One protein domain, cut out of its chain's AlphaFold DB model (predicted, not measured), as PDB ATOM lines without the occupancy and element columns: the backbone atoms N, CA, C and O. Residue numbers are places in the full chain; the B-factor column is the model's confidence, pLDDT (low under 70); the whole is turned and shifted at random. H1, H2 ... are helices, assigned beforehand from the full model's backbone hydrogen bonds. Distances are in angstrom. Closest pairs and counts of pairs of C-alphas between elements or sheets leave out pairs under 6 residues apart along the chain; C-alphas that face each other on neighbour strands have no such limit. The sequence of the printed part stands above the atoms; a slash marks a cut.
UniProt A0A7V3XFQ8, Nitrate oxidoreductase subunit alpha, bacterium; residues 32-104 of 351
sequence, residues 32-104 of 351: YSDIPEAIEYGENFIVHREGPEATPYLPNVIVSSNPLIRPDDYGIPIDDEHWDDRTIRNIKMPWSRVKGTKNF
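AT A GLANCE: This is residues 32 to 104 of the 351 residues of the protein "Nitrate oxidoreductase subunit alpha" of bacterium (UniProt A0A7V3XFQ8). With little regular structure, this is a compact body of winding loops with three short helices set around its rim, separate from one another. Residues 62 to 63 run between two other short stretches, 48 to 49 and 92 to 93. The printed part has 73 residues with H1, H2 and H3 in that order, no named strand, and the class all helix, though only 15 residues are in named elements. The radius of gyration of the C-alphas is 11.5 A, and the spans are 33 by 25 by 19 A.

HOW THE PARTS SIT: H1, residues 36 to 40, H2, residues 83 to 88, and H3, residues 95 to 98, are apart from each other. Residues 48 to 49 pair antiparallel with 62 to 63, which pair parallel with 92 to 93. In H1 and H2 every O i to N i+4 pair is within hydrogen-bond range; H3 is too short for one.

IN THESE COORDINATES: H1 begins at C-alpha 36 (153.868, 132.406, 91.079) and measures 6.0 A. H2 measures 9.2 A. H3 measures 4.9 A and ends at C-alpha 98 (134.391, 116.226, 86.018).

THE WHOLE: The farthest C-alphas, Asp 34 and Phe 104, are 33.5 A apart. H1 to H2 is a long link of 42 residues. The printed part has no cut, and no printed residue is under pLDDT 70.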
ATOM      1  N   TYR A  32     157.819 119.629  91.944       94.56
ATOM      2  CA  TYR A  32     157.047 120.764  92.429       94.56
ATOM      3  C   TYR A  32     157.652 122.049  91.859       94.56
ATOM      4  O   TYR A  32     158.876 122.151  91.770       94.56
ATOM      5  N   SER A  33     156.803 122.999  91.473       93.94
ATOM      6  CA  SER A  33     157.207 124.329  91.009       93.94
ATOM      7  C   SER A  33     156.517 125.386  91.861       93.94
ATOM      8  O   SER A  33     155.293 125.387  91.972       93.94
ATOM      9  N   ASP A  34     157.297 126.257  92.490       94.06
ATOM     10  CA  ASP A  34     156.830 127.287  93.419       94.06
ATOM     11  C   ASP A  34     156.828 128.697  92.825       94.06
ATOM     12  O   ASP A  34     156.509 129.653  93.534       94.06
ATOM     13  N   ILE A  35     157.120 128.831  91.528       95.69
ATOM     14  CA  ILE A  35     156.971 130.109  90.832       95.69
ATOM     15  C   ILE A  35     155.498 130.560  90.862       95.69
ATOM     16  O   ILE A  35     154.600 129.704  90.815       95.69
ATOM     17  N   PRO A  36     155.225 131.878  90.930       95.69
ATOM     18  CA  PRO A  36     153.868 132.406  91.079       95.69
ATOM     19  C   PRO A  36     152.883 131.835  90.056       95.69
ATOM     20  O   PRO A  36     151.822 131.344  90.436       95.69
ATOM     21  N   GLU A  37     153.282 131.786  88.787       95.88
ATOM     22  CA  GLU A  37     152.467 131.306  87.671       95.88
ATOM     23  C   GLU A  37     152.119 129.822  87.787       95.88
ATOM     24  O   GLU A  37     151.002 129.424  87.474       95.88
ATOM     25  N   ALA A  38     153.026 128.980  88.288       95.81
ATOM     26  CA  ALA A  38     152.723 127.562  88.480       95.81
ATOM     27  C   ALA A  38     151.645 127.369  89.554       95.81
ATOM     28  O   ALA A  38     150.777 126.505  89.424       95.81
ATOM     29  N   ILE A  39     151.674 128.179  90.615       96.31
ATOM     30  CA  ILE A  39     150.655 128.153  91.667       96.31
ATOM     31  C   ILE A  39     149.330 128.711  91.132       96.31
ATOM     32  O   ILE A  39     148.298 128.058  91.293       96.31
ATOM     33  N   GLU A  40     149.378 129.871  90.475       96.25
ATOM     34  CA  GLU A  40     148.229 130.583  89.906       96.25
ATOM     35  C   GLU A  40     147.524 129.775  88.814       96.25
ATOM     36  O   GLU A  40     146.301 129.733  88.769       96.25
ATOM     37  N   TYR A  41     148.264 129.058  87.969       96.44
ATOM     38  CA  TYR A  41     147.669 128.231  86.921       96.44
ATOM     39  C   TYR A  41     147.342 126.810  87.406       96.44
ATOM     40  O   TYR A  41     146.723 126.042  86.674       96.44
ATOM     41  N   GLY A  42     147.714 126.444  88.640       96.50
ATOM     42  CA  GLY A  42     147.439 125.128  89.234       96.50
ATOM     43  C   GLY A  42     148.330 123.989  88.727       96.50
ATOM     44  O   GLY A  42     147.940 122.824  88.818       96.50
ATOM     45  N   GLU A  43     149.517 124.319  88.217       95.38
ATOM     46  CA  GLU A  43     150.535 123.396  87.688       95.38
ATOM     47  C   GLU A  43     151.771 123.288  88.597       95.38
ATOM     48  O   GLU A  43     152.813 122.759  88.211       95.38
ATOM     49  N   ASN A  44     151.659 123.751  89.844       95.69
ATOM     50  CA  ASN A  44     152.690 123.600  90.866       95.69
ATOM     51  C   ASN A  44     152.964 122.129  91.226       95.69
ATOM     52  O   ASN A  44     154.050 121.808  91.694       95.69
ATOM     53  N   PHE A  45     152.012 121.229  90.969       95.81
ATOM     54  CA  PHE A  45     152.189 119.776  91.013       95.81
ATOM     55  C   PHE A  45     151.920 119.162  89.638       95.81
ATOM     56  O   PHE A  45     151.199 119.727  88.820       95.81
ATOM     57  N   ILE A  46     152.401 117.934  89.430       94.94
ATOM     58  CA  ILE A  46     151.966 117.113  88.295       94.94
ATOM     59  C   ILE A  46     150.475 116.795  88.461       94.94
ATOM     60  O   ILE A  46     150.071 116.128  89.417       94.94
ATOM     61  N   VAL A  47     149.664 117.261  87.513       94.56
ATOM     62  CA  VAL A  47     148.207 117.095  87.491       94.56
ATOM     63  C   VAL A  47     147.731 116.556  86.152       94.56
ATOM     64  O   VAL A  47     148.387 116.722  85.127       94.56
ATOM     65  N   HIS A  48     146.553 115.934  86.155       96.44
ATOM     66  CA  HIS A  48     145.806 115.713  84.924       96.44
ATOM     67  C   HIS A  48     144.999 116.972  84.608       96.44
ATOM     68  O   HIS A  48     144.172 117.393  85.418       96.44
ATOM     69  N   ARG A  49     145.228 117.546  83.430       95.19
ATOM     70  CA  ARG A  49     144.459 118.659  82.876       95.19
ATOM     71  C   ARG A  49     143.801 118.168  81.589       95.19
ATOM     72  O   ARG A  49     144.474 117.598  80.732       95.19
ATOM     73  N   GLU A  50     142.490 118.342  81.472       95.31
ATOM     74  CA  GLU A  50     141.805 118.120  80.197       95.31
ATOM     75  C   GLU A  50     142.284 119.149  79.168       95.31
ATOM     76  O   GLU A  50     142.577 120.287  79.523       95.31
ATOM     77  N   GLY A  51     142.331 118.783  77.886       92.81
ATOM     78  CA  GLY A  51     142.731 119.736  76.850       92.81
ATOM     79  C   GLY A  51     141.805 120.970  76.806       92.81
ATOM     80  O   GLY A  51     140.616 120.862  77.130       92.81
ATOM     81  N   PRO A  52     142.291 122.132  76.334       92.12
ATOM     82  CA  PRO A  52     141.484 123.340  76.130       92.12
ATOM     83  C   PRO A  52     140.377 123.138  75.082       92.12
ATOM     84  O   PRO A  52     139.413 123.903  75.010       92.12
ATOM     85  N   GLU A  53     140.470 122.067  74.291       93.38
ATOM     86  CA  GLU A  53     139.436 121.643  73.352       93.38
ATOM     87  C   GLU A  53     139.270 120.123  73.272       93.38
ATOM     88  O   GLU A  53     138.138 119.646  73.276       93.38
ATOM     89  N   ALA A  54     140.367 119.361  73.204       93.50
ATOM     90  CA  ALA A  54     140.357 117.906  73.025       93.50
ATOM     91  C   ALA A  54     139.918 117.125  74.276       93.50
ATOM     92  O   ALA A  54     140.722 116.456  74.920       93.50
ATOM     93  N   THR A  55     138.630 117.182  74.610       95.50
ATOM     94  CA  THR A  55     138.026 116.427  75.718       95.50
ATOM     95  C   THR A  55     136.509 116.265  75.541       95.50
ATOM     96  O   THR A  55     135.876 117.171  74.999       95.50
ATOM     97  N   PRO A  56     135.876 115.162  75.992       96.94
ATOM     98  CA  PRO A  56     134.421 115.094  76.116       96.94
ATOM     99  C   PRO A  56     133.892 115.850  77.349       96.94
ATOM    100  O   PRO A  56     132.682 116.043  77.453       96.94
ATOM    101  N   TYR A  57     134.763 116.251  78.280       97.56
ATOM    102  CA  TYR A  57     134.420 116.883  79.559       97.56
ATOM    103  C   TYR A  57     134.598 118.408  79.504       97.56
ATOM    104  O   TYR A  57     134.769 118.988  78.438       97.56
ATOM    105  N   LEU A  58     134.544 119.087  80.649       97.44
ATOM    106  CA  LEU A  58     134.819 120.519  80.741       97.44
ATOM    107  C   LEU A  58     136.227 120.842  80.191       97.44
ATOM    108  O   LEU A  58     137.210 120.328  80.730       97.44
ATOM    109  N   PRO A  59     136.354 121.701  79.162       95.69
ATOM    110  CA  PRO A  59     137.659 122.052  78.613       95.69
ATOM    111  C   PRO A  59     138.568 122.744  79.633       95.69
ATOM    112  O   PRO A  59     138.092 123.563  80.422       95.69
ATOM    113  N   ASN A  60     139.867 122.427  79.574       94.88
ATOM    114  CA  ASN A  60     140.940 122.971  80.419       94.88
ATOM    115  C   ASN A  60     140.835 122.670  81.931       94.88
ATOM    116  O   ASN A  60     141.609 123.205  82.725       94.88
ATOM    117  N   VAL A  61     139.892 121.820  82.362       97.31
ATOM    118  CA  VAL A  61     139.707 121.514  83.789       97.31
ATOM    119  C   VAL A  61     140.883 120.711  84.352       97.31
ATOM    120  O   VAL A  61     141.338 119.732  83.759       97.31
ATOM    121  N   ILE A  62     141.336 121.087  85.544       98.06
ATOM    122  CA  ILE A  62     142.345 120.368  86.321       98.06
ATOM    123  C   ILE A  62     141.637 119.335  87.199       98.06
ATOM    124  O   ILE A  62     140.856 119.676  88.096       98.06
ATOM    125  N   VAL A  63     141.922 118.054  86.969       98.25
ATOM    126  CA  VAL A  63     141.329 116.940  87.714       98.25
ATOM    127  C   VAL A  63     142.150 116.676  88.972       98.25
ATOM    128  O   VAL A  63     143.156 115.967  88.948       98.25
ATOM    129  N   SER A  64     141.723 117.247  90.100       97.69
ATOM    130  CA  SER A  64     142.403 117.070  91.385       97.69
ATOM    131  C   SER A  64     141.500 117.367  92.584       97.69
ATOM    132  O   SER A  64     140.631 118.236  92.539       97.69
ATOM    133  N   SER A  65     141.738 116.661  93.691       96.94
ATOM    134  CA  SER A  65     141.176 116.960  95.016       96.94
ATOM    135  C   SER A  65     142.219 117.505  95.998       96.94
ATOM    136  O   SER A  65     141.910 117.704  97.170       96.94
ATOM    137  N   ASN A  66     143.459 117.730  95.552       96.75
ATOM    138  CA  ASN A  66     144.526 118.237  96.410       96.75
ATOM    139  C   ASN A  66     144.223 119.697  96.821       96.75
ATOM    140  O   ASN A  66     143.994 120.545  95.946       96.75
ATOM    141  N   PRO A  67     144.220 120.032  98.125       96.19
ATOM    142  CA  PRO A  67     143.990 121.403  98.585       96.19
ATOM    143  C   PRO A  67     145.136 122.369  98.241       96.19
ATOM    144  O   PRO A  67     144.919 123.576  98.241       96.19
ATOM    145  N   LEU A  68     146.331 121.860  97.922       96.19
ATOM    146  CA  LEU A  68     147.515 122.669  97.605       96.19
ATOM    147  C   LEU A  68     147.596 123.104  96.133       96.19
ATOM    148  O   LEU A  68     148.466 123.896  95.778       96.19
ATOM    149  N   ILE A  69     146.684 122.615  95.293       97.00
ATOM    150  CA  ILE A  69     146.486 123.103  93.924       97.00
ATOM    151  C   ILE A  69     145.406 124.181  93.998       97.00
ATOM    152  O   ILE A  69     144.255 123.876  94.326       97.00
ATOM    153  N   ARG A  70     145.778 125.445  93.786       95.25
ATOM    154  CA  ARG A  70     144.917 126.615  94.036       95.25
ATOM    155  C   ARG A  70     144.926 127.560  92.830       95.25
ATOM    156  O   ARG A  70     145.439 128.666  92.958       95.25
ATOM    157  N   PRO A  71     144.420 127.094  91.679       97.12
ATOM    158  CA  PRO A  71     144.428 127.902  90.481       97.12
ATOM    159  C   PRO A  71     143.453 129.080  90.579       97.12
ATOM    160  O   PRO A  71     142.455 128.989  91.301       97.12
ATOM    161  N   ASP A  72     143.726 130.131  89.814       96.75
ATOM    162  CA  ASP A  72     142.816 131.241  89.541       96.75
ATOM    163  C   ASP A  72     142.069 130.994  88.218       96.75
ATOM    164  O   ASP A  72     142.668 130.643  87.196       96.75
ATOM    165  N   ASP A  73     140.744 131.139  88.243       95.88
ATOM    166  CA  ASP A  73     139.889 131.040  87.056       95.88
ATOM    167  C   ASP A  73     139.638 132.400  86.383       95.88
ATOM    168  O   ASP A  73     138.963 132.453  85.352       95.88
ATOM    169  N   TYR A  74     140.189 133.480  86.950       96.50
ATOM    170  CA  TYR A  74     140.048 134.871  86.519       96.50
ATOM    171  C   TYR A  74     138.600 135.370  86.465       96.50
ATOM    172  O   TYR A  74     138.297 136.344  85.775       96.50
ATOM    173  N   GLY A  75     137.681 134.699  87.167       96.69
ATOM    174  CA  GLY A  75     136.252 134.986  87.091       96.69
ATOM    175  C   GLY A  75     135.621 134.645  85.737       96.69
ATOM    176  O   GLY A  75     134.502 135.086  85.468       96.69
ATOM    177  N   ILE A  76     136.307 133.874  84.883       97.69
ATOM    178  CA  ILE A  76     135.782 133.453  83.583       97.69
ATOM    179  C   ILE A  76     134.671 132.415  83.815       97.69
ATOM    180  O   ILE A  76     134.923 131.383  84.450       97.69
ATOM    181  N   PRO A  77     133.449 132.629  83.289       96.62
ATOM    182  CA  PRO A  77     132.342 131.693  83.465       96.62
ATOM    183  C   PRO A  77     132.692 130.273  83.006       96.62
ATOM    184  O   PRO A  77     133.387 130.076  82.010       96.62
ATOM    185  N   ILE A  78     132.185 129.255  83.710       95.69
ATOM    186  CA  ILE A  78     132.429 127.833  83.392       95.69
ATOM    187  C   ILE A  78     131.881 127.421  82.017       95.69
ATOM    188  O   ILE A  78     132.390 126.486  81.397       95.69
ATOM    189  N   ASP A  79     130.850 128.118  81.551       94.69
ATOM    190  CA  ASP A  79     130.153 127.920  80.284       94.69
ATOM    191  C   ASP A  79     130.667 128.828  79.160       94.69
ATOM    192  O   ASP A  79     130.157 128.747  78.045       94.69
ATOM    193  N   ASP A  80     131.706 129.635  79.408       95.31
ATOM    194  CA  ASP A  80     132.344 130.413  78.348       95.31
ATOM    195  C   ASP A  80     132.894 129.473  77.261       95.31
ATOM    196  O   ASP A  80     133.637 128.523  77.552       95.31
ATOM    197  N   GLU A  81     132.480 129.719  76.016       95.38
ATOM    198  CA  GLU A  81     132.842 128.946  74.829       95.38
ATOM    199  C   GLU A  81     134.035 129.563  74.073       95.38
ATOM    200  O   GLU A  81     134.656 128.873  73.245       95.38
ATOM    201  N   HIS A  82     134.380 130.830  74.341       95.06
ATOM    202  CA  HIS A  82     135.444 131.524  73.627       95.06
ATOM    203  C   HIS A  82     136.786 130.825  73.871       95.06
ATOM    204  O   HIS A  82     137.141 130.413  74.974       95.06
ATOM    205  N   TRP A  83     137.515 130.565  72.790       91.38
ATOM    206  CA  TRP A  83     138.664 129.660  72.809       91.38
ATOM    207  C   TRP A  83     139.834 130.206  73.645       91.38
ATOM    208  O   TRP A  83     140.525 129.418  74.285       91.38
ATOM    209  N   ASP A  84     140.051 131.524  73.681       92.06
ATOM    210  CA  ASP A  84     141.162 132.109  74.441       92.06
ATOM    211  C   ASP A  84     140.834 132.089  75.940       92.06
ATOM    212  O   ASP A  84     141.654 131.638  76.739       92.06
ATOM    213  N   ASP A  85     139.593 132.421  76.305       94.75
ATOM    214  CA  ASP A  85     139.125 132.412  77.695       94.75
ATOM    215  C   ASP A  85     139.160 130.996  78.279       94.75
ATOM    216  O   ASP A  85     139.691 130.763  79.366       94.75
ATOM    217  N   ARG A  86     138.720 129.994  77.504       92.06
ATOM    218  CA  ARG A  86     138.836 128.582  77.902       92.06
ATOM    219  C   ARG A  86     140.279 128.120  78.101       92.06
ATOM    220  O   ARG A  86     140.493 127.217  78.903       92.06
ATOM    221  N   THR A  87     141.251 128.702  77.396       91.19
ATOM    222  CA  THR A  87     142.672 128.322  77.515       91.19
ATOM    223  C   THR A  87     143.272 128.771  78.845       91.19
ATOM    224  O   THR A  87     144.112 128.068  79.404       91.19
ATOM    225  N   ILE A  88     142.829 129.914  79.374       93.31
ATOM    226  CA  ILE A  88     143.360 130.486  80.622       93.31
ATOM    227  C   ILE A  88     142.477 130.217  81.846       93.31
ATOM    228  O   ILE A  88     142.934 130.376  82.972       93.31
ATOM    229  N   ARG A  89     141.233 129.763  81.657       95.31
ATOM    230  CA  ARG A  89     140.319 129.397  82.747       95.31
ATOM    231  C   ARG A  89     140.794 128.133  83.476       95.31
ATOM    232  O   ARG A  89     140.520 127.018  83.024       95.31
ATOM    233  N   ASN A  90     141.467 128.289  84.616       95.69
ATOM    234  CA  ASN A  90     142.034 127.179  85.391       95.69
ATOM    235  C   ASN A  90     141.078 126.686  86.494       95.69
ATOM    236  O   ASN A  90     141.263 126.936  87.682       95.69
ATOM    237  N   ILE A  91     140.045 125.927  86.131       96.94
ATOM    238  CA  ILE A  91     139.118 125.360  87.124       96.94
ATOM    239  C   ILE A  91     139.672 124.042  87.678       96.94
ATOM    240  O   ILE A  91     139.970 123.121  86.919       96.94
ATOM    241  N   LYS A  92     139.736 123.896  89.009       97.69
ATOM    242  CA  LYS A  92     140.041 122.617  89.679       97.69
ATOM    243  C   LYS A  92     138.768 121.904  90.121       97.69
ATOM    244  O   LYS A  92     137.988 122.442  90.907       97.69
ATOM    245  N   MET A  93     138.608 120.644  89.724       98.00
ATOM    246  CA  MET A  93     137.494 119.794  90.154       98.00
ATOM    247  C   MET A  93     137.946 118.348  90.413       98.00
ATOM    248  O   MET A  93     138.796 117.827  89.694       98.00
ATOM    249  N   PRO A  94     137.357 117.630  91.390       98.00
ATOM    250  CA  PRO A  94     137.607 116.202  91.535       98.00
ATOM    251  C   PRO A  94     136.958 115.420  90.384       98.00
ATOM    252  O   PRO A  94     135.899 115.800  89.871       98.00
ATOM    253  N   TRP A  95     137.528 114.262  90.041       98.12
ATOM    254  CA  TRP A  95     137.008 113.388  88.979       98.12
ATOM    255  C   TRP A  95     135.518 113.046  89.136       98.12
ATOM    256  O   TRP A  95     134.779 112.981  88.154       98.12
ATOM    257  N   SER A  96     135.049 112.884  90.379       98.12
ATOM    258  CA  SER A  96     133.642 112.608  90.695       98.12
ATOM    259  C   SER A  96     132.670 113.648  90.131       98.12
ATOM    260  O   SER A  96     131.519 113.304  89.873       98.12
ATOM    261  N   ARG A  97     133.132 114.887  89.915       98.31
ATOM    262  CA  ARG A  97     132.371 115.981  89.304       98.31
ATOM    263  C   ARG A  97     132.682 116.126  87.815       98.31
ATOM    264  O   ARG A  97     131.748 116.265  87.034       98.31
ATOM    265  N   VAL A  98     133.957 116.042  87.420       98.31
ATOM    266  CA  VAL A  98     134.391 116.226  86.018       98.31
ATOM    267  C   VAL A  98     133.719 115.237  85.073       98.31
ATOM    268  O   VAL A  98     133.193 115.649  84.045       98.31
ATOM    269  N   LYS A  99     133.612 113.959  85.452       97.56
ATOM    270  CA  LYS A  99     132.954 112.936  84.620       97.56
ATOM    271  C   LYS A  99     131.473 113.209  84.309       97.56
ATOM    272  O   LYS A  99     130.907 112.553  83.444       97.56
ATOM    273  N   GLY A 100     130.828 114.104  85.065       97.94
ATOM    274  CA  GLY A 100     129.449 114.542  84.838       97.94
ATOM    275  C   GLY A 100     129.331 115.814  83.993       97.94
ATOM    276  O   GLY A 100     128.219 116.210  83.660       97.94
ATOM    277  N   THR A 101     130.451 116.463  83.669       98.06
ATOM    278  CA  THR A 101     130.495 117.626  82.772       98.06
ATOM    279  C   THR A 101     130.520 117.178  81.314       98.06
ATOM    280  O   THR A 101     130.832 116.021  81.020       98.06
ATOM    281  N   LYS A 102     130.205 118.094  80.398       97.06
ATOM    282  CA  LYS A 102     130.269 117.850  78.957       97.06
ATOM    283  C   LYS A 102     130.884 119.040  78.237       97.06
ATOM    284  O   LYS A 102     130.615 120.184  78.592       97.06
ATOM    285  N   ASN A 103     131.683 118.758  77.216       97.50
ATOM    286  CA  ASN A 103     132.188 119.766  76.295       97.50
ATOM    287  C   ASN A 103     131.082 120.185  75.316       97.50
ATOM    288  O   ASN A 103     130.533 119.335  74.612       97.50
ATOM    289  N   PHE A 104     130.819 121.485  75.184       96.88
ATOM    290  CA  PHE A 104     129.839 122.004  74.225       96.88
ATOM    291  C   PHE A 104     130.152 121.592  72.773       96.88
ATOM    292  O   PHE A 104     129.242 121.357  71.977       96.88
TER     293      PHE A 104